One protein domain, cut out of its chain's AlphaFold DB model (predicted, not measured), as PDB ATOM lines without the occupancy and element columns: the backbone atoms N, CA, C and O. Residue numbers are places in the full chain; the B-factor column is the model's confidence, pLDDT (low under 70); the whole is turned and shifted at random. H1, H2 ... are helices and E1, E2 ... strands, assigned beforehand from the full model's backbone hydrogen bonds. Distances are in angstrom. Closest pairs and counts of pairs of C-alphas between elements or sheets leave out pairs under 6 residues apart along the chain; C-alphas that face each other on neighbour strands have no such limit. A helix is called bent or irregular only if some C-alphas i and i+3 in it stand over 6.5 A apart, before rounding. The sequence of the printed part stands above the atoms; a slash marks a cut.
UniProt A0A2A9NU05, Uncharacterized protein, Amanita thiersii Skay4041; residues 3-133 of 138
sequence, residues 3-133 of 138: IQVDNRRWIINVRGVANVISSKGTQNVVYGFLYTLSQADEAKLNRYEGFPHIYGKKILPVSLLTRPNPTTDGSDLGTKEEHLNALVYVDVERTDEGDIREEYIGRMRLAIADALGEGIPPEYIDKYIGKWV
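What this domain is: This is residues 3 to 133 of the 138 residues of an uncharacterized protein of Amanita thiersii Skay4041 (UniProt A0A2A9NU05). A long, bent hairpin of E5 and E6 is widened by the short strands E1 and E4 into one strongly twisted sheet, and the small hairpin E2 and E3 covers part of it face to face, its strands crossed over those of the larger sheet, as a small sandwich. Helices H2 and H3 lie near E4, and H1 grazes the sheet far from them. The printed part has 131 residues, with E1, E2, E3, E4, H1, E5, E6, H2 and H3 in that order, of mixed class; the larger sheet runs E4, E1, E5, E6, all antiparallel. It is compact, with a radius of gyration of the C-alphas of 15.3 A and spans of 47 by 33 by 29 A.

How they stand to each other: E1, residues 3 to 6, is the antiparallel neighbour of E4, residues 29 to 33, with N 5 and O 30 at 2.8 A, and of E5, residues 56 to 66, with N 4 and O 63 at 2.9 A. E5 and E6, residues 78 to 90, form a hairpin, with N 58 and O 88 at 2.9 A; E5 bends by 57 degrees at residue 61, E6 by 98 degrees at residue 81. E2, residues 8 to 12, and E3, residues 18 to 22, form the other hairpin, with N 9 and O 21 at 2.9 A. The two sheets make a sandwich, two sheets face to face, with strands at 68 degrees; the closest C-alphas of E3 and E6, Val 20 and Val 90, are 5.9 A apart. E4, H1, residues 39 to 48, and E5 form a split strand-helix-strand unit, two strands running the same way with E1 between them, and its crossover is right-handed. H1 is only just on the larger sheet, with 5 pairs of C-alphas within 10 A, and only grazes it. H2, residues 102 to 117, and H3, residues 122 to 128, also only graze it; they are close but not clearly touching, the closest C-alphas, Leu 116 and Pro 122, 6.7 A apart, at a steep tilt of 40 degrees, opposite ways. H1 is apart from both. O i to N i+4 pairs are within hydrogen-bond range throughout H3, in 5 of 6 in H1 and 10 of 12 in H2.

Where its parts are: E1 begins at C-alpha 3, (133.789, 161.412, 161.074). E5 is 28.8 A long, E6 26.2 A, H2 23.8 A and H1 14.6 A. H3 ends at C-alpha 128, (134.872, 170.030, 174.724).

The domain as a whole: The C-alphas farthest apart, of His 53 and Thr 71, are 47.7 A apart. The printed part has no cut. The links E5 to E6 and E6 to H2 are long. Residues 24 to 27 and 67 to 82 have pLDDT under 70; the mean of the printed part is 86.2.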
ATOM      1  N   ILE A   3     135.162 161.778 160.710       90.50
ATOM      2  CA  ILE A   3     133.789 161.412 161.074       90.50
ATOM      3  C   ILE A   3     133.214 162.264 162.200       90.50
ATOM      4  O   ILE A   3     133.935 162.763 163.064       90.50
ATOM      5  N   GLN A   4     131.887 162.329 162.218       90.62
ATOM      6  CA  GLN A   4     131.076 162.802 163.331       90.62
ATOM      7  C   GLN A   4     130.274 161.643 163.930       90.62
ATOM      8  O   GLN A   4     129.753 160.796 163.203       90.62
ATOM      9  N   VAL A   5     130.140 161.627 165.254       91.62
ATOM     10  CA  VAL A   5     129.263 160.719 165.998       91.62
ATOM     11  C   VAL A   5     128.245 161.546 166.775       91.62
ATOM     12  O   VAL A   5     128.603 162.271 167.704       91.62
ATOM     13  N   ASP A   6     126.974 161.427 166.408       90.19
ATOM     14  CA  ASP A   6     125.894 162.223 166.997       90.19
ATOM     15  C   ASP A   6     125.431 161.682 168.355       90.19
ATOM     16  O   ASP A   6     125.534 160.487 168.653       90.19
ATOM     17  N   ASN A   7     124.839 162.556 169.174       90.19
ATOM     18  CA  ASN A   7     124.294 162.226 170.498       90.19
ATOM     19  C   ASN A   7     125.341 161.602 171.436       90.19
ATOM     20  O   ASN A   7     125.056 160.692 172.234       90.19
ATOM     21  N   ARG A   8     126.583 162.071 171.325       92.25
ATOM     22  CA  ARG A   8     127.725 161.606 172.109       92.25
ATOM     23  C   ARG A   8     128.465 162.782 172.706       92.25
ATOM     24  O   ARG A   8     128.400 163.894 172.200       92.25
ATOM     25  N   ARG A   9     129.174 162.521 173.798       92.12
ATOM     26  CA  ARG A   9     130.035 163.502 174.450       92.12
ATOM     27  C   ARG A   9     131.392 162.883 174.720       92.12
ATOM     28  O   ARG A   9     131.467 161.763 175.227       92.12
ATOM     29  N   TRP A  10     132.435 163.620 174.371       93.50
ATOM     30  CA  TRP A  10     133.802 163.264 174.709       93.50
ATOM     31  C   TRP A  10     134.101 163.709 176.141       93.50
ATOM     32  O   TRP A  10     133.709 164.809 176.542       93.50
ATOM     33  N   ILE A  11     134.755 162.844 176.911       94.44
ATOM     34  CA  ILE A  11     135.203 163.141 178.271       94.44
ATOM     35  C   ILE A  11     136.604 162.587 178.516       94.44
ATOM     36  O   ILE A  11     137.004 161.604 177.895       94.44
ATOM     37  N   ILE A  12     137.291 163.134 179.512       95.88
ATOM     38  CA  ILE A  12     138.262 162.367 180.290       95.88
ATOM     39  C   ILE A  12     137.516 161.727 181.457       95.88
ATOM     40  O   ILE A  12     136.862 162.427 182.231       95.88
ATOM     41  N   ASN A  13     137.579 160.400 181.566       94.75
ATOM     42  CA  ASN A  13     136.918 159.682 182.654       94.75
ATOM     43  C   ASN A  13     137.751 159.704 183.947       94.75
ATOM     44  O   ASN A  13     138.900 160.138 183.961       94.75
ATOM     45  N   VAL A  14     137.207 159.145 185.030       95.75
ATOM     46  CA  VAL A  14     137.890 159.014 186.337       95.75
ATOM     47  C   VAL A  14     139.216 158.238 186.314       95.75
ATOM     48  O   VAL A  14     139.967 158.273 187.284       95.75
ATOM     49  N   ARG A  15     139.538 157.517 185.229       94.25
ATOM     50  CA  ARG A  15     140.856 156.882 185.052       94.25
ATOM     51  C   ARG A  15     141.875 157.827 184.418       94.25
ATOM     52  O   ARG A  15     143.026 157.417 184.283       94.25
ATOM     53  N   GLY A  16     141.471 159.032 184.031       94.69
ATOM     54  CA  GLY A  16     142.290 160.079 183.432       94.69
ATOM     55  C   GLY A  16     142.631 159.877 181.958       94.69
ATOM     56  O   GLY A  16     143.650 160.379 181.482       94.69
ATOM     57  N   VAL A  17     141.787 159.134 181.238       93.75
ATOM     58  CA  VAL A  17     141.918 158.862 179.798       93.75
ATOM     59  C   VAL A  17     140.609 159.152 179.058       93.75
ATOM     60  O   VAL A  17     139.543 159.244 179.669       93.75
ATOM     61  N   ALA A  18     140.699 159.305 177.735       94.25
ATOM     62  CA  ALA A  18     139.570 159.649 176.877       94.25
ATOM     63  C   ALA A  18     138.469 158.578 176.878       94.25
ATOM     64  O   ALA A  18     138.741 157.379 176.826       94.25
ATOM     65  N   ASN A  19     137.212 159.006 176.877       95.31
ATOM     66  CA  ASN A  19     136.054 158.142 176.701       95.31
ATOM     67  C   ASN A  19     134.952 158.872 175.920       95.31
ATOM     68  O   ASN A  19     134.881 160.102 175.911       95.31
ATOM     69  N   VAL A  20     134.074 158.101 175.282       94.00
ATOM     70  CA  VAL A  20     132.899 158.609 174.572       94.00
ATOM     71  C   VAL A  20     131.650 158.055 175.239       94.00
ATOM     72  O   VAL A  20     131.416 156.847 175.247       94.00
ATOM     73  N   ILE A  21     130.822 158.948 175.775       93.06
ATOM     74  CA  ILE A  21     129.598 158.584 176.493       93.06
ATOM     75  C   ILE A  21     128.352 159.029 175.729       93.06
ATOM     76  O   ILE A  21     128.396 159.917 174.874       93.06
ATOM     77  N   SER A  22     127.212 158.417 176.048       90.81
ATOM     78  CA  SER A  22     125.920 158.870 175.521       90.81
ATOM     79  C   SER A  22     125.557 160.236 176.104       90.81
ATOM     80  O   SER A  22     125.717 160.464 177.302       90.81
ATOM     81  N   SER A  23     125.041 161.134 175.269       84.12
ATOM     82  CA  SER A  23     124.552 162.444 175.698       84.12
ATOM     83  C   SER A  23     123.025 162.469 175.730       84.12
ATOM     84  O   SER A  23     122.376 162.044 174.775       84.12
ATOM     85  N   LYS A  24     122.439 163.023 176.799       69.38
ATOM     86  CA  LYS A  24     121.012 163.372 176.834       69.38
ATOM     87  C   LYS A  24     120.825 164.724 176.136       69.38
ATOM     88  O   LYS A  24     120.921 165.764 176.775       69.38
ATOM     89  N   GLY A  25     120.629 164.705 174.820       61.38
ATOM     90  CA  GLY A  25     120.383 165.899 174.002       61.38
ATOM     91  C   GLY A  25     120.968 165.770 172.597       61.38
ATOM     92  O   GLY A  25     122.040 165.189 172.433       61.38
ATOM     93  N   THR A  26     120.269 166.329 171.608       59.44
ATOM     94  CA  THR A  26     120.537 166.156 170.168       59.44
ATOM     95  C   THR A  26     121.684 166.996 169.611       59.44
ATOM     96  O   THR A  26     121.975 166.914 168.426       59.44
ATOM     97  N   GLN A  27     122.341 167.804 170.448       66.81
ATOM     98  CA  GLN A  27     123.324 168.798 169.997       66.81
ATOM     99  C   GLN A  27     124.779 168.455 170.332       66.81
ATOM    100  O   GLN A  27     125.683 169.178 169.921       66.81
ATOM    101  N   ASN A  28     125.026 167.383 171.088       84.12
ATOM    102  CA  ASN A  28     126.395 166.972 171.386       84.12
ATOM    103  C   ASN A  28     126.877 165.991 170.320       84.12
ATOM    104  O   ASN A  28     126.274 164.932 170.112       84.12
ATOM    105  N   VAL A  29     127.971 166.370 169.670       89.56
ATOM    106  CA  VAL A  29     128.659 165.582 168.654       89.56
ATOM    107  C   VAL A  29     130.055 165.248 169.151       89.56
ATOM    108  O   VAL A  29     130.650 166.013 169.911       89.56
ATOM    109  N   VAL A  30     130.579 164.103 168.727       92.56
ATOM    110  CA  VAL A  30     131.990 163.761 168.892       92.56
ATOM    111  C   VAL A  30     132.617 163.616 167.526       92.56
ATOM    112  O   VAL A  30     132.164 162.820 166.708       92.56
ATOM    113  N   TYR A  31     133.684 164.363 167.306       92.19
ATOM    114  CA  TYR A  31     134.509 164.207 166.127       92.19
ATOM    115  C   TYR A  31     135.599 163.158 166.327       92.19
ATOM    116  O   TYR A  31     136.107 162.974 167.437       92.19
ATOM    117  N   GLY A  32     135.991 162.489 165.245       90.38
ATOM    118  CA  GLY A  32     137.067 161.512 165.300       90.38
ATOM    119  C   GLY A  32     137.564 161.050 163.939       90.38
ATOM    120  O   GLY A  32     137.106 161.484 162.883       90.38
ATOM    121  N   PHE A  33     138.511 160.123 163.987       89.94
ATOM    122  CA  PHE A  33     139.121 159.525 162.811       89.94
ATOM    123  C   PHE A  33     138.598 158.108 162.594       89.94
ATOM    124  O   PHE A  33     138.539 157.294 163.514       89.94
ATOM    125  N   LEU A  34     138.248 157.810 161.348       90.75
ATOM    126  CA  LEU A  34     137.857 156.490 160.884       90.75
ATOM    127  C   LEU A  34     139.026 155.821 160.158       90.75
ATOM    128  O   LEU A  34     139.567 156.370 159.185       90.75
ATOM    129  N   TYR A  35     139.356 154.617 160.622       90.94
ATOM    130  CA  TYR A  35     140.405 153.752 160.093       90.94
ATOM    131  C   TYR A  35     139.825 152.397 159.694       90.94
ATOM    132  O   TYR A  35     138.930 151.873 160.358       90.94
ATOM    133  N   THR A  36     140.377 151.808 158.637       92.69
ATOM    134  CA  THR A  36     140.131 150.406 158.293       92.69
ATOM    135  C   THR A  36     141.103 149.537 159.077       92.69
ATOM    136  O   THR A  36     142.299 149.819 159.099       92.69
ATOM    137  N   LEU A  37     140.600 148.478 159.708       91.94
ATOM    138  CA  LEU A  37     141.402 147.560 160.513       91.94
ATOM    139  C   LEU A  37     141.310 146.147 159.947       91.94
ATOM    140  O   LEU A  37     140.226 145.688 159.583       91.94
ATOM    141  N   SER A  38     142.440 145.442 159.909       95.12
ATOM    142  CA  SER A  38     142.422 143.989 159.745       95.12
ATOM    143  C   SER A  38     142.045 143.305 161.065       95.12
ATOM    144  O   SER A  38     142.143 143.897 162.143       95.12
ATOM    145  N   GLN A  39     141.689 142.018 161.010       93.56
ATOM    146  CA  GLN A  39     141.426 141.229 162.220       93.56
ATOM    147  C   GLN A  39     142.645 141.180 163.165       93.56
ATOM    148  O   GLN A  39     142.491 141.158 164.387       93.56
ATOM    149  N   ALA A  40     143.864 141.191 162.614       94.62
ATOM    150  CA  ALA A  40     145.095 141.203 163.401       94.62
ATOM    151  C   ALA A  40     145.309 142.549 164.116       94.62
ATOM    152  O   ALA A  40     145.698 142.565 165.289       94.62
ATOM    153  N   ASP A  41     145.007 143.665 163.447       94.12
ATOM    154  CA  ASP A  41     145.086 145.003 164.044       94.12
ATOM    155  C   ASP A  41     144.046 145.172 165.151       94.12
ATOM    156  O   ASP A  41     144.370 145.648 166.239       94.12
ATOM    157  N   GLU A  42     142.820 144.692 164.926       94.12
ATOM    158  CA  GLU A  42     141.771 144.685 165.945       94.12
ATOM    159  C   GLU A  42     142.182 143.851 167.169       94.12
ATOM    160  O   GLU A  42     142.027 144.293 168.307       94.12
ATOM    161  N   ALA A  43     142.770 142.667 166.967       92.69
ATOM    162  CA  ALA A  43     143.267 141.835 168.065       92.69
ATOM    163  C   ALA A  43     144.393 142.514 168.864       92.69
ATOM    164  O   ALA A  43     144.524 142.291 170.072       92.69
ATOM    165  N   LYS A  44     145.207 143.351 168.211       93.56
ATOM    166  CA  LYS A  44     146.229 144.166 168.872       93.56
ATOM    167  C   LYS A  44     145.589 145.307 169.669       93.56
ATOM    168  O   LYS A  44     145.953 145.497 170.829       93.56
ATOM    169  N   LEU A  45     144.608 145.998 169.086       91.88
ATOM    170  CA  LEU A  45     143.841 147.051 169.754       91.88
ATOM    171  C   LEU A  45     143.101 146.529 170.985       91.88
ATOM    172  O   LEU A  45     143.202 147.155 172.031       91.88
ATOM    173  N   ASN A  46     142.495 145.338 170.929       92.81
ATOM    174  CA  ASN A  46     141.851 144.717 172.097       92.81
ATOM    175  C   ASN A  46     142.757 144.713 173.336       92.81
ATOM    176  O   ASN A  46     142.288 144.963 174.443       92.81
ATOM    177  N   ARG A  47     144.058 144.443 173.155       91.81
ATOM    178  CA  ARG A  47     145.024 144.430 174.261       91.81
ATOM    179  C   ARG A  47     145.329 145.832 174.777       91.81
ATOM    180  O   ARG A  47     145.434 146.003 175.985       91.81
ATOM    181  N   TYR A  48     145.467 146.814 173.885       89.25
ATOM    182  CA  TYR A  48     145.709 148.207 174.276       89.25
ATOM    183  C   TYR A  48     144.509 148.827 174.997       89.25
ATOM    184  O   TYR A  48     144.695 149.547 175.973       89.25
ATOM    185  N   GLU A  49     143.296 148.488 174.566       90.31
ATOM    186  CA  GLU A  49     142.035 148.977 175.137       90.31
ATOM    187  C   GLU A  49     141.608 148.204 176.397       90.31
ATOM    188  O   GLU A  49     140.617 148.537 177.049       90.31
ATOM    189  N   GLY A  50     142.342 147.143 176.752       89.62
ATOM    190  CA  GLY A  50     142.021 146.276 177.885       89.62
ATOM    191  C   GLY A  50     140.690 145.538 177.729       89.62
ATOM    192  O   GLY A  50     140.046 145.232 178.733       89.62
ATOM    193  N   PHE A  51     140.255 145.271 176.494       89.50
ATOM    194  CA  PHE A  51     139.037 144.515 176.214       89.50
ATOM    195  C   PHE A  51     139.158 143.074 176.750       89.50
ATOM    196  O   PHE A  51     140.197 142.439 176.539       89.50
ATOM    197  N   PRO A  52     138.106 142.517 177.383       89.00
ATOM    198  CA  PRO A  52     136.779 143.109 177.609       89.00
ATOM    199  C   PRO A  52     136.617 143.846 178.953       89.00
ATOM    200  O   PRO A  52     135.506 144.236 179.291       89.00
ATOM    201  N   HIS A  53     137.682 143.997 179.740       88.06
ATOM    202  CA  HIS A  53     137.597 144.403 181.149       88.06
ATOM    203  C   HIS A  53     137.608 145.917 181.390       88.06
ATOM    204  O   HIS A  53     137.171 146.361 182.448       88.06
ATOM    205  N   ILE A  54     138.150 146.706 180.457       88.12
ATOM    206  CA  ILE A  54     138.240 148.167 180.593       88.12
ATOM    207  C   ILE A  54     137.280 148.845 179.617       88.12
ATOM    208  O   ILE A  54     136.274 149.403 180.044       88.12
ATOM    209  N   TYR A  55     137.569 148.779 178.316       91.00
ATOM    210  CA  TYR A  55     136.666 149.279 177.285       91.00
ATOM    211  C   TYR A  55     135.909 148.120 176.638       91.00
ATOM    212  O   TYR A  55     136.480 147.088 176.271       91.00
ATOM    213  N   GLY A  56     134.603 148.313 176.467       93.00
ATOM    214  CA  GLY A  56     133.739 147.448 175.680       93.00
ATOM    215  C   GLY A  56     133.683 147.891 174.220       93.00
ATOM    216  O   GLY A  56     133.890 149.058 173.892       93.00
ATOM    217  N   LYS A  57     133.345 146.956 173.330       94.38
ATOM    218  CA  LYS A  57     133.117 147.241 171.910       94.38
ATOM    219  C   LYS A  57     131.681 147.679 171.667       94.38
ATOM    220  O   LYS A  57     130.741 147.011 172.106       94.38
ATOM    221  N   LYS A  58     131.504 148.764 170.920       93.69
ATOM    222  CA  LYS A  58     130.207 149.208 170.403       93.69
ATOM    223  C   LYS A  58     130.312 149.484 168.914       93.69
ATOM    224  O   LYS A  58     131.317 150.001 168.446       93.69
ATOM    225  N   ILE A  59     129.248 149.157 168.191       94.81
ATOM    226  CA  ILE A  59     129.060 149.613 166.819       94.81
ATOM    227  C   ILE A  59     128.202 150.870 166.885       94.81
ATOM    228  O   ILE A  59     127.091 150.820 167.418       94.81
ATOM    229  N   LEU A  60     128.738 151.992 166.412       93.31
ATOM    230  CA  LEU A  60     128.051 153.280 166.402       93.31
ATOM    231  C   LEU A  60     127.849 153.763 164.960       93.31
ATOM    232  O   LEU A  60     128.765 153.596 164.150       93.31
ATOM    233  N   PRO A  61     126.691 154.372 164.644       92.62
ATOM    234  CA  PRO A  61     126.529 155.092 163.392       92.62
ATOM    235  C   PRO A  61     127.419 156.337 163.410       92.62
ATOM    236  O   PRO A  61     127.466 157.063 164.406       92.62
ATOM    237  N   VAL A  62     128.130 156.568 162.312       92.50
ATOM    238  CA  VAL A  62     129.028 157.705 162.122       92.50
ATOM    239  C   VAL A  62     128.747 158.359 160.779       92.50
ATOM    240  O   VAL A  62     128.506 157.672 159.787       92.50
ATOM    241  N   SER A  63     128.793 159.681 160.743       90.94
ATOM    242  CA  SER A  63     128.622 160.471 159.524       90.94
ATOM    243  C   SER A  63     129.996 160.807 158.967       90.94
ATOM    244  O   SER A  63     130.858 161.296 159.702       90.94
ATOM    245  N   LEU A  64     130.226 160.534 157.683       88.00
ATOM    246  CA  LEU A  64     131.479 160.906 157.028       88.00
ATOM    247  C   LEU A  64     131.516 162.413 156.793       88.00
ATOM    248  O   LEU A  64     130.572 162.986 156.251       88.00
ATOM    249  N   LEU A  65     132.628 163.043 157.146       83.25
ATOM    250  CA  LEU A  65     132.830 164.470 156.935       83.25
ATOM    251  C   LEU A  65     133.728 164.700 155.722       83.25
ATOM    252  O   LEU A  65     134.742 164.021 155.530       83.25
ATOM    253  N   THR A  66     133.350 165.664 154.889       74.44
ATOM    254  CA  THR A  66     134.207 166.187 153.823       74.44
ATOM    255  C   THR A  66     134.900 167.445 154.306       74.44
ATOM    256  O   THR A  66     134.257 168.308 154.899       74.44
ATOM    257  N   ARG A  67     136.202 167.560 154.014       67.25
ATOM    258  CA  ARG A  67     136.932 168.804 154.267       67.25
ATOM    259  C   ARG A  67     136.231 169.974 153.564       67.25
ATOM    260  O   ARG A  67     135.774 169.781 152.430       67.25
ATOM    261  N   PRO A  68     136.157 171.159 154.195       59.62
ATOM    262  CA  PRO A  68     135.615 172.340 153.545       59.62
ATOM    263  C   PRO A  68     136.466 172.647 152.314       59.62
ATOM    264  O   PRO A  68     137.696 172.548 152.353       59.62
ATOM    265  N   ASN A  69     135.821 172.973 151.198       55.06
ATOM    266  CA  ASN A  69     136.544 173.351 149.994       55.06
ATOM    267  C   ASN A  69     137.079 174.783 150.198       55.06
ATOM    268  O   ASN A  69     136.250 175.670 150.414       55.06
ATOM    269  N   PRO A  70     138.400 175.051 150.110       54.34
ATOM    270  CA  PRO A  70     138.983 176.357 150.458       54.34
ATOM    271  C   PRO A  70     138.469 177.535 149.619       54.34
ATOM    272  O   PRO A  70     138.742 178.687 149.929       54.34
ATOM    273  N   THR A  71     137.779 177.248 148.515       53.53
ATOM    274  CA  THR A  71     137.227 178.218 147.563       53.53
ATOM    275  C   THR A  71     135.793 178.646 147.871       53.53
ATOM    276  O   THR A  71     135.242 179.460 147.134       53.53
ATOM    277  N   THR A  72     135.173 178.103 148.919       51.22
ATOM    278  CA  THR A  72     133.829 178.495 149.362       51.22
ATOM    279  C   THR A  72     133.988 179.244 150.677       51.22
ATOM    280  O   THR A  72     134.599 178.704 151.592       51.22
ATOM    281  N   ASP A  73     133.423 180.447 150.791       50.50
ATOM    282  CA  ASP A  73     133.464 181.317 151.987       50.50
ATOM    283  C   ASP A  73     132.770 180.723 153.243       50.50
ATOM    284  O   ASP A  73     132.408 181.442 154.170       50.50
ATOM    285  N   GLY A  74     132.548 179.407 153.283       48.94
ATOM    286  CA  GLY A  74     131.953 178.683 154.398       48.94
ATOM    287  C   GLY A  74     132.994 177.821 155.106       48.94
ATOM    288  O   GLY A  74     133.505 176.859 154.537       48.94
ATOM    289  N   SER A  75     133.248 178.134 156.375       52.56
ATOM    290  CA  SER A  75     134.050 177.351 157.327       52.56
ATOM    291  C   SER A  75     133.415 176.014 157.735       52.56
ATOM    292  O   SER A  75     133.942 175.323 158.605       52.56
ATOM    293  N   ASP A  76     132.272 175.654 157.157       58.09
ATOM    294  CA  ASP A  76     131.460 174.550 157.649       58.09
ATOM    295  C   ASP A  76     131.932 173.210 157.078       58.09
ATOM    296  O   ASP A  76     131.987 172.986 155.864       58.09
ATOM    297  N   LEU A  77     132.247 172.283 157.982       63.44
ATOM    298  CA  LEU A  77     132.438 170.876 157.652       63.44
ATOM    299  C   LEU A  77     131.129 170.313 157.088       63.44
ATOM    300  O   LEU A  77     130.148 170.140 157.810       63.44
ATOM    301  N   GLY A  78     131.117 169.989 155.797       63.38
ATOM    302  CA  GLY A  78     129.994 169.283 155.188       63.38
ATOM    303  C   GLY A  78     129.911 167.843 155.701       63.38
ATOM    304  O   GLY A  78     130.893 167.098 155.644       63.38
ATOM    305  N   THR A  79     128.735 167.421 156.169       60.28
ATOM    306  CA  THR A  79     128.418 166.005 156.397       60.28
ATOM    307  C   THR A  79     127.967 165.370 155.088       60.28
ATOM    308  O   THR A  79     127.074 165.897 154.425       60.28
ATOM    309  N   LYS A  80     128.524 164.215 154.721       62.41
ATOM    310  CA  LYS A  80     127.886 163.358 153.716       62.41
ATOM    311  C   LYS A  80     126.608 162.770 154.318       62.41
ATOM    312  O   LYS A  80     126.611 162.390 155.484       62.41
ATOM    313  N   GLU A  81     125.556 162.628 153.513       59.50
ATOM    314  CA  GLU A  81     124.324 161.909 153.902       59.50
ATOM    315  C   GLU A  81     124.566 160.409 154.173       59.50
ATOM    316  O   GLU A  81     123.705 159.704 154.692       59.50
ATOM    317  N   GLU A  82     125.751 159.901 153.823       68.69
ATOM    318  CA  GLU A  82     126.141 158.520 154.067       68.69
ATOM    319  C   GLU A  82     126.591 158.311 155.519       68.69
ATOM    320  O   GLU A  82     127.621 158.832 155.966       68.69
ATOM    321  N   HIS A  83     125.833 157.480 156.231       81.44
ATOM    322  CA  HIS A  83     126.203 156.967 157.541       81.44
ATOM    323  C   HIS A  83     126.858 155.590 157.411       81.44
ATOM    324  O   HIS A  83     126.344 154.701 156.731       81.44
ATOM    325  N   LEU A  84     127.962 155.388 158.125       91.06
ATOM    326  CA  LEU A  84     128.611 154.088 158.274       91.06
ATOM    327  C   LEU A  84     128.465 153.579 159.705       91.06
ATOM    328  O   LEU A  84     128.298 154.348 160.644       91.06
ATOM    329  N   ASN A  85     128.587 152.268 159.878       93.81
ATOM    330  CA  ASN A  85     128.703 151.653 161.192       93.81
ATOM    331  C   ASN A  85     130.183 151.429 161.512       93.81
ATOM    332  O   ASN A  85     130.861 150.693 160.795       93.81
ATOM    333  N   ALA A  86     130.677 152.046 162.585       94.50
ATOM    334  CA  ALA A  86     132.075 151.954 163.000       94.50
ATOM    335  C   ALA A  86     132.219 151.291 164.375       94.50
ATOM    336  O   ALA A  86     131.397 151.492 165.272       94.50
ATOM    337  N   LEU A  87     133.291 150.511 164.539       95.25
ATOM    338  CA  LEU A  87     133.696 149.959 165.828       95.25
ATOM    339  C   LEU A  87     134.318 151.060 166.692       95.25
ATOM    340  O   LEU A  87     135.304 151.679 166.299       95.25
ATOM    341  N   VAL A  88     133.769 151.255 167.887       94.75
ATOM    342  CA  VAL A  88     134.254 152.211 168.885       94.75
ATOM    343  C   VAL A  88     134.438 151.494 170.218       94.75
ATOM    344  O   VAL A  88     133.566 150.736 170.657       94.75
ATOM    345  N   TYR A  89     135.573 151.741 170.867       94.06
ATOM    346  CA  TYR A  89     135.835 151.294 172.231       94.06
ATOM    347  C   TYR A  89     135.293 152.338 173.206       94.06
ATOM    348  O   TYR A  89     135.650 153.512 173.122       94.06
ATOM    349  N   VAL A  90     134.420 151.921 174.126       93.69
ATOM    350  CA  VAL A  90     133.839 152.801 175.155       93.69
ATOM    351  C   VAL A  90     133.876 152.136 176.529       93.69
ATOM    352  O   VAL A  90     133.587 150.945 176.657       93.69
ATOM    353  N   ASP A  91     134.200 152.902 177.568       92.94
ATOM    354  CA  ASP A  91     134.025 152.476 178.959       92.94
ATOM    355  C   ASP A  91     132.592 152.843 179.381       92.94
ATOM    356  O   ASP A  91     132.239 154.019 179.493       92.94
ATOM    357  N   VAL A  92     131.738 151.828 179.535       89.00
ATOM    358  CA  VAL A  92     130.322 152.009 179.910       89.00
ATOM    359  C   VAL A  92     130.106 152.048 181.419       89.00
ATOM    360  O   VAL A  92     129.021 152.420 181.859       89.00
ATOM    361  N   GLU A  93     131.107 151.654 182.205       89.31
ATOM    362  CA  GLU A  93     131.031 151.635 183.666       89.31
ATOM    363  C   GLU A  93     131.447 152.992 184.235       89.31
ATOM    364  O   GLU A  93     130.795 153.532 185.125       89.31
ATOM    365  N   ARG A  94     132.520 153.574 183.693       91.56
ATOM    366  CA  ARG A  94     133.136 154.813 184.182       91.56
ATOM    367  C   ARG A  94     132.800 155.965 183.246       91.56
ATOM    368  O   ARG A  94     133.594 156.360 182.389       91.56
ATOM    369  N   THR A  95     131.587 156.481 183.415       92.94
ATOM    370  CA  THR A  95     131.047 157.586 182.602       92.94
ATOM    371  C   THR A  95     131.159 158.957 183.271       92.94
ATOM    372  O   THR A  95     130.859 159.968 182.637       92.94
ATOM    373  N   ASP A  96     131.640 158.994 184.516       93.44
ATOM    374  CA  ASP A  96     131.925 160.226 185.244       93.44
ATOM    375  C   ASP A  96     133.228 160.869 184.765       93.44
ATOM    376  O   ASP A  96     134.185 160.186 184.383       93.44
ATOM    377  N   GLU A  97     133.257 162.198 184.800       95.12
ATOM    378  CA  GLU A  97     134.444 162.975 184.460       95.12
ATOM    379  C   GLU A  97     135.517 162.865 185.547       95.12
ATOM    380  O   GLU A  97     135.209 162.766 186.734       95.12
ATOM    381  N   GLY A  98     136.781 162.926 185.136       94.75
ATOM    382  CA  GLY A  98     137.925 163.033 186.036       94.75
ATOM    383  C   GLY A  98     139.005 163.954 185.485       94.75
ATOM    384  O   GLY A  98     138.801 164.641 184.482       94.75
ATOM    385  N   ASP A  99     140.165 163.931 186.133       95.25
ATOM    386  CA  ASP A  99     141.340 164.699 185.724       95.25
ATOM    387  C   ASP A  99     142.192 163.921 184.726       95.25
ATOM    388  O   ASP A  99     142.349 162.704 184.831       95.25
ATOM    389  N   ILE A 100     142.768 164.623 183.750       95.75
ATOM    390  CA  ILE A 100     143.653 164.002 182.765       95.75
ATOM    391  C   ILE A 100     144.981 163.603 183.400       95.75
ATOM    392  O   ILE A 100     145.544 164.326 184.218       95.75
ATOM    393  N   ARG A 101     145.519 162.458 182.978       95.06
ATOM    394  CA  ARG A 101     146.879 162.071 183.354       95.06
ATOM    395  C   ARG A 101     147.908 162.948 182.654       95.06
ATOM    396  O   ARG A 101     147.837 163.116 181.435       95.06
ATOM    397  N   GLU A 102     148.903 163.424 183.392       92.00
ATOM    398  CA  GLU A 102     149.968 164.271 182.844       92.00
ATOM    399  C   GLU A 102     150.690 163.605 181.665       92.00
ATOM    400  O   GLU A 102     150.886 164.231 180.621       92.00
ATOM    401  N   GLU A 103     150.995 162.305 181.759       91.75
ATOM    402  CA  GLU A 103     151.652 161.566 180.677       91.75
ATOM    403  C   GLU A 103     150.775 161.404 179.422       91.75
ATOM    404  O   GLU A 103     151.277 161.103 178.335       91.75
ATOM    405  N   TYR A 104     149.460 161.602 179.554       92.62
ATOM    406  CA  TYR A 104     148.502 161.504 178.456       92.62
ATOM    407  C   TYR A 104     148.326 162.834 177.707       92.62
ATOM    408  O   TYR A 104     148.050 162.815 176.504       92.62
ATOM    409  N   ILE A 105     148.580 163.975 178.363       92.81
ATOM    410  CA  ILE A 105     148.459 165.325 177.779       92.81
ATOM    411  C   ILE A 105     149.247 165.440 176.470       92.81
ATOM    412  O   ILE A 105     148.729 165.946 175.475       92.81
ATOM    413  N   GLY A 106     150.483 164.929 176.436       91.50
ATOM    414  CA  GLY A 106     151.330 164.989 175.240       91.50
ATOM    415  C   GLY A 106     150.706 164.297 174.024       91.50
ATOM    416  O   GLY A 106     150.763 164.826 172.916       91.50
ATOM    417  N   ARG A 107     150.037 163.154 174.226       92.56
ATOM    418  CA  ARG A 107     149.343 162.431 173.147       92.56
ATOM    419  C   ARG A 107     148.105 163.180 172.676       92.56
ATOM    420  O   ARG A 107     147.851 163.239 171.478       92.56
ATOM    421  N   MET A 108     147.367 163.778 173.608       93.56
ATOM    422  CA  MET A 108     146.192 164.572 173.265       93.56
ATOM    423  C   MET A 108     146.554 165.828 172.475       93.56
ATOM    424  O   MET A 108     145.846 166.155 171.533       93.56
ATOM    425  N   ARG A 109     147.673 166.492 172.786       93.31
ATOM    426  CA  ARG A 109     148.153 167.641 171.999       93.31
ATOM    427  C   ARG A 109     148.446 167.272 170.545       93.31
ATOM    428  O   ARG A 109     148.064 168.021 169.654       93.31
ATOM    429  N   LEU A 110     149.065 166.114 170.309       92.19
ATOM    430  CA  LEU A 110     149.288 165.604 168.950       92.19
ATOM    431  C   LEU A 110     147.956 165.326 168.239       92.19
ATOM    432  O   LEU A 110     147.750 165.798 167.128       92.19
ATOM    433  N   ALA A 111     147.021 164.650 168.913       90.62
ATOM    434  CA  ALA A 111     145.703 164.364 168.347       90.62
ATOM    435  C   ALA A 111     144.892 165.638 168.035       90.62
ATOM    436  O   ALA A 111     144.182 165.676 167.036       90.62
ATOM    437  N   ILE A 112     145.004 166.680 168.869       91.25
ATOM    438  CA  ILE A 112     144.390 167.995 168.632       91.25
ATOM    439  C   ILE A 112     145.020 168.668 167.408       91.25
ATOM    440  O   ILE A 112     144.292 169.186 166.570       91.25
ATOM    441  N   ALA A 113     146.350 168.644 167.277       91.00
ATOM    442  CA  ALA A 113     147.029 169.218 166.118       91.00
ATOM    443  C   ALA A 113     146.587 168.543 164.806       91.00
ATOM    444  O   ALA A 113     146.261 169.238 163.843       91.00
ATOM    445  N   ASP A 114     146.488 167.210 164.797       89.69
ATOM    446  CA  ASP A 114     145.974 166.451 163.650       89.69
ATOM    447  C   ASP A 114     144.514 166.826 163.339       89.69
ATOM    448  O   ASP A 114     144.150 167.058 162.189       89.69
ATOM    449  N   ALA A 115     143.674 166.932 164.373       87.50
ATOM    450  CA  ALA A 115     142.276 167.344 164.263       87.50
ATOM    451  C   ALA A 115     142.109 168.735 163.629       87.50
ATOM    452  O   ALA A 115     141.306 168.908 162.710       87.50
ATOM    453  N   LEU A 116     142.874 169.724 164.098       88.00
ATOM    454  CA  LEU A 116     142.858 171.079 163.545       88.00
ATOM    455  C   LEU A 116     143.333 171.086 162.084       88.00
ATOM    456  O   LEU A 116     142.724 171.747 161.245       88.00
ATOM    457  N   GLY A 117     144.365 170.301 161.754       84.88
ATOM    458  CA  GLY A 117     144.855 170.142 160.381       84.88
ATOM    459  C   GLY A 117     143.832 169.525 159.417       84.88
ATOM    460  O   GLY A 117     143.847 169.828 158.222       84.88
ATOM    461  N   GLU A 118     142.909 168.706 159.923       80.50
ATOM    462  CA  GLU A 118     141.786 168.150 159.154       80.50
ATOM    463  C   GLU A 118     140.549 169.064 159.111       80.50
ATOM    464  O   GLU A 118     139.577 168.747 158.421       80.50
ATOM    465  N   GLY A 119     140.587 170.215 159.790       81.56
ATOM    466  CA  GLY A 119     139.531 171.226 159.751       81.56
ATOM    467  C   GLY A 119     138.481 171.109 160.855       81.56
ATOM    468  O   GLY A 119     137.382 171.632 160.680       81.56
ATOM    469  N   ILE A 120     138.777 170.443 161.981       82.81
ATOM    470  CA  ILE A 120     137.923 170.563 163.175       82.81
ATOM    471  C   ILE A 120     137.908 172.023 163.633       82.81
ATOM    472  O   ILE A 120     138.988 172.592 163.805       82.81
ATOM    473  N   PRO A 121     136.726 172.612 163.895       83.75
ATOM    474  CA  PRO A 121     136.638 173.963 164.428       83.75
ATOM    475  C   PRO A 121     137.420 174.074 165.748       83.75
ATOM    476  O   PRO A 121     137.160 173.284 166.665       83.75
ATOM    477  N   PRO A 122     138.358 175.028 165.885       87.38
ATOM    478  CA  PRO A 122     139.064 175.266 167.145       87.38
ATOM    479  C   PRO A 122     138.110 175.429 168.334       87.38
ATOM    480  O   PRO A 122     138.350 174.878 169.406       87.38
ATOM    481  N   GLU A 123     136.948 176.045 168.112       87.88
ATOM    482  CA  GLU A 123     135.915 176.266 169.124       87.88
ATOM    483  C   GLU A 123     135.349 174.952 169.681       87.88
ATOM    484  O   GLU A 123     134.940 174.889 170.842       87.88
ATOM    485  N   TYR A 124     135.322 173.880 168.877       87.88
ATOM    486  CA  TYR A 124     134.953 172.551 169.364       87.88
ATOM    487  C   TYR A 124     136.011 172.019 170.335       87.88
ATOM    488  O   TYR A 124     135.659 171.495 171.396       87.88
ATOM    489  N   ILE A 125     137.294 172.157 169.984       90.62
ATOM    490  CA  ILE A 125     138.404 171.719 170.836       90.62
ATOM    491  C   ILE A 125     138.361 172.484 172.155       90.62
ATOM    492  O   ILE A 125     138.354 171.857 173.214       90.62
ATOM    493  N   ASP A 126     138.232 173.806 172.108       89.31
ATOM    494  CA  ASP A 126     138.188 174.645 173.305       89.31
ATOM    495  C   ASP A 126     137.004 174.280 174.203       89.31
ATOM    496  O   ASP A 126     137.167 174.055 175.407       89.31
ATOM    497  N   LYS A 127     135.814 174.130 173.610       87.81
ATOM    498  CA  LYS A 127     134.580 173.832 174.342       87.81
ATOM    499  C   LYS A 127     134.580 172.450 174.992       87.81
ATOM    500  O   LYS A 127     134.102 172.312 176.120       87.81
ATOM    501  N   TYR A 128     135.038 171.419 174.282       88.75
ATOM    502  CA  TYR A 128     134.872 170.030 174.724       88.75
ATOM    503  C   TYR A 128     136.149 169.375 175.239       88.75
ATOM    504  O   TYR A 128     136.046 168.367 175.928       88.75
ATOM    505  N   ILE A 129     137.332 169.906 174.935       90.62
ATOM    506  CA  ILE A 129     138.623 169.289 175.283       90.62
ATOM    507  C   ILE A 129     139.499 170.249 176.100       90.62
ATOM    508  O   ILE A 129     140.202 169.800 177.010       90.62
ATOM    509  N   GLY A 130     139.411 171.556 175.837       89.31
ATOM    510  CA  GLY A 130     140.295 172.588 176.385       89.31
ATOM    511  C   GLY A 130     140.405 172.593 177.909       89.31
ATOM    512  O   GLY A 130     141.485 172.838 178.442       89.31
ATOM    513  N   LYS A 131     139.338 172.211 178.631       91.50
ATOM    514  CA  LYS A 131     139.378 172.124 180.102       91.50
ATOM    515  C   LYS A 131     140.397 171.115 180.646       91.50
ATOM    516  O   LYS A 131     140.851 171.270 181.774       91.50
ATOM    517  N   TRP A 132     140.733 170.081 179.875       92.38
ATOM    518  CA  TRP A 132     141.707 169.056 180.263       92.38
ATOM    519  C   TRP A 132     143.058 169.260 179.596       92.38
ATOM    520  O   TRP A 132     144.092 168.940 180.173       92.38
ATOM    521  N   VAL A 133     143.062 169.780 178.371       89.69
ATOM    522  CA  VAL A 133     144.285 170.011 177.605       89.69
ATOM    523  C   VAL A 133     144.326 171.486 177.242       89.69
ATOM    524  O   VAL A 133     143.888 171.846 176.149       89.69
TER     525      VAL A 133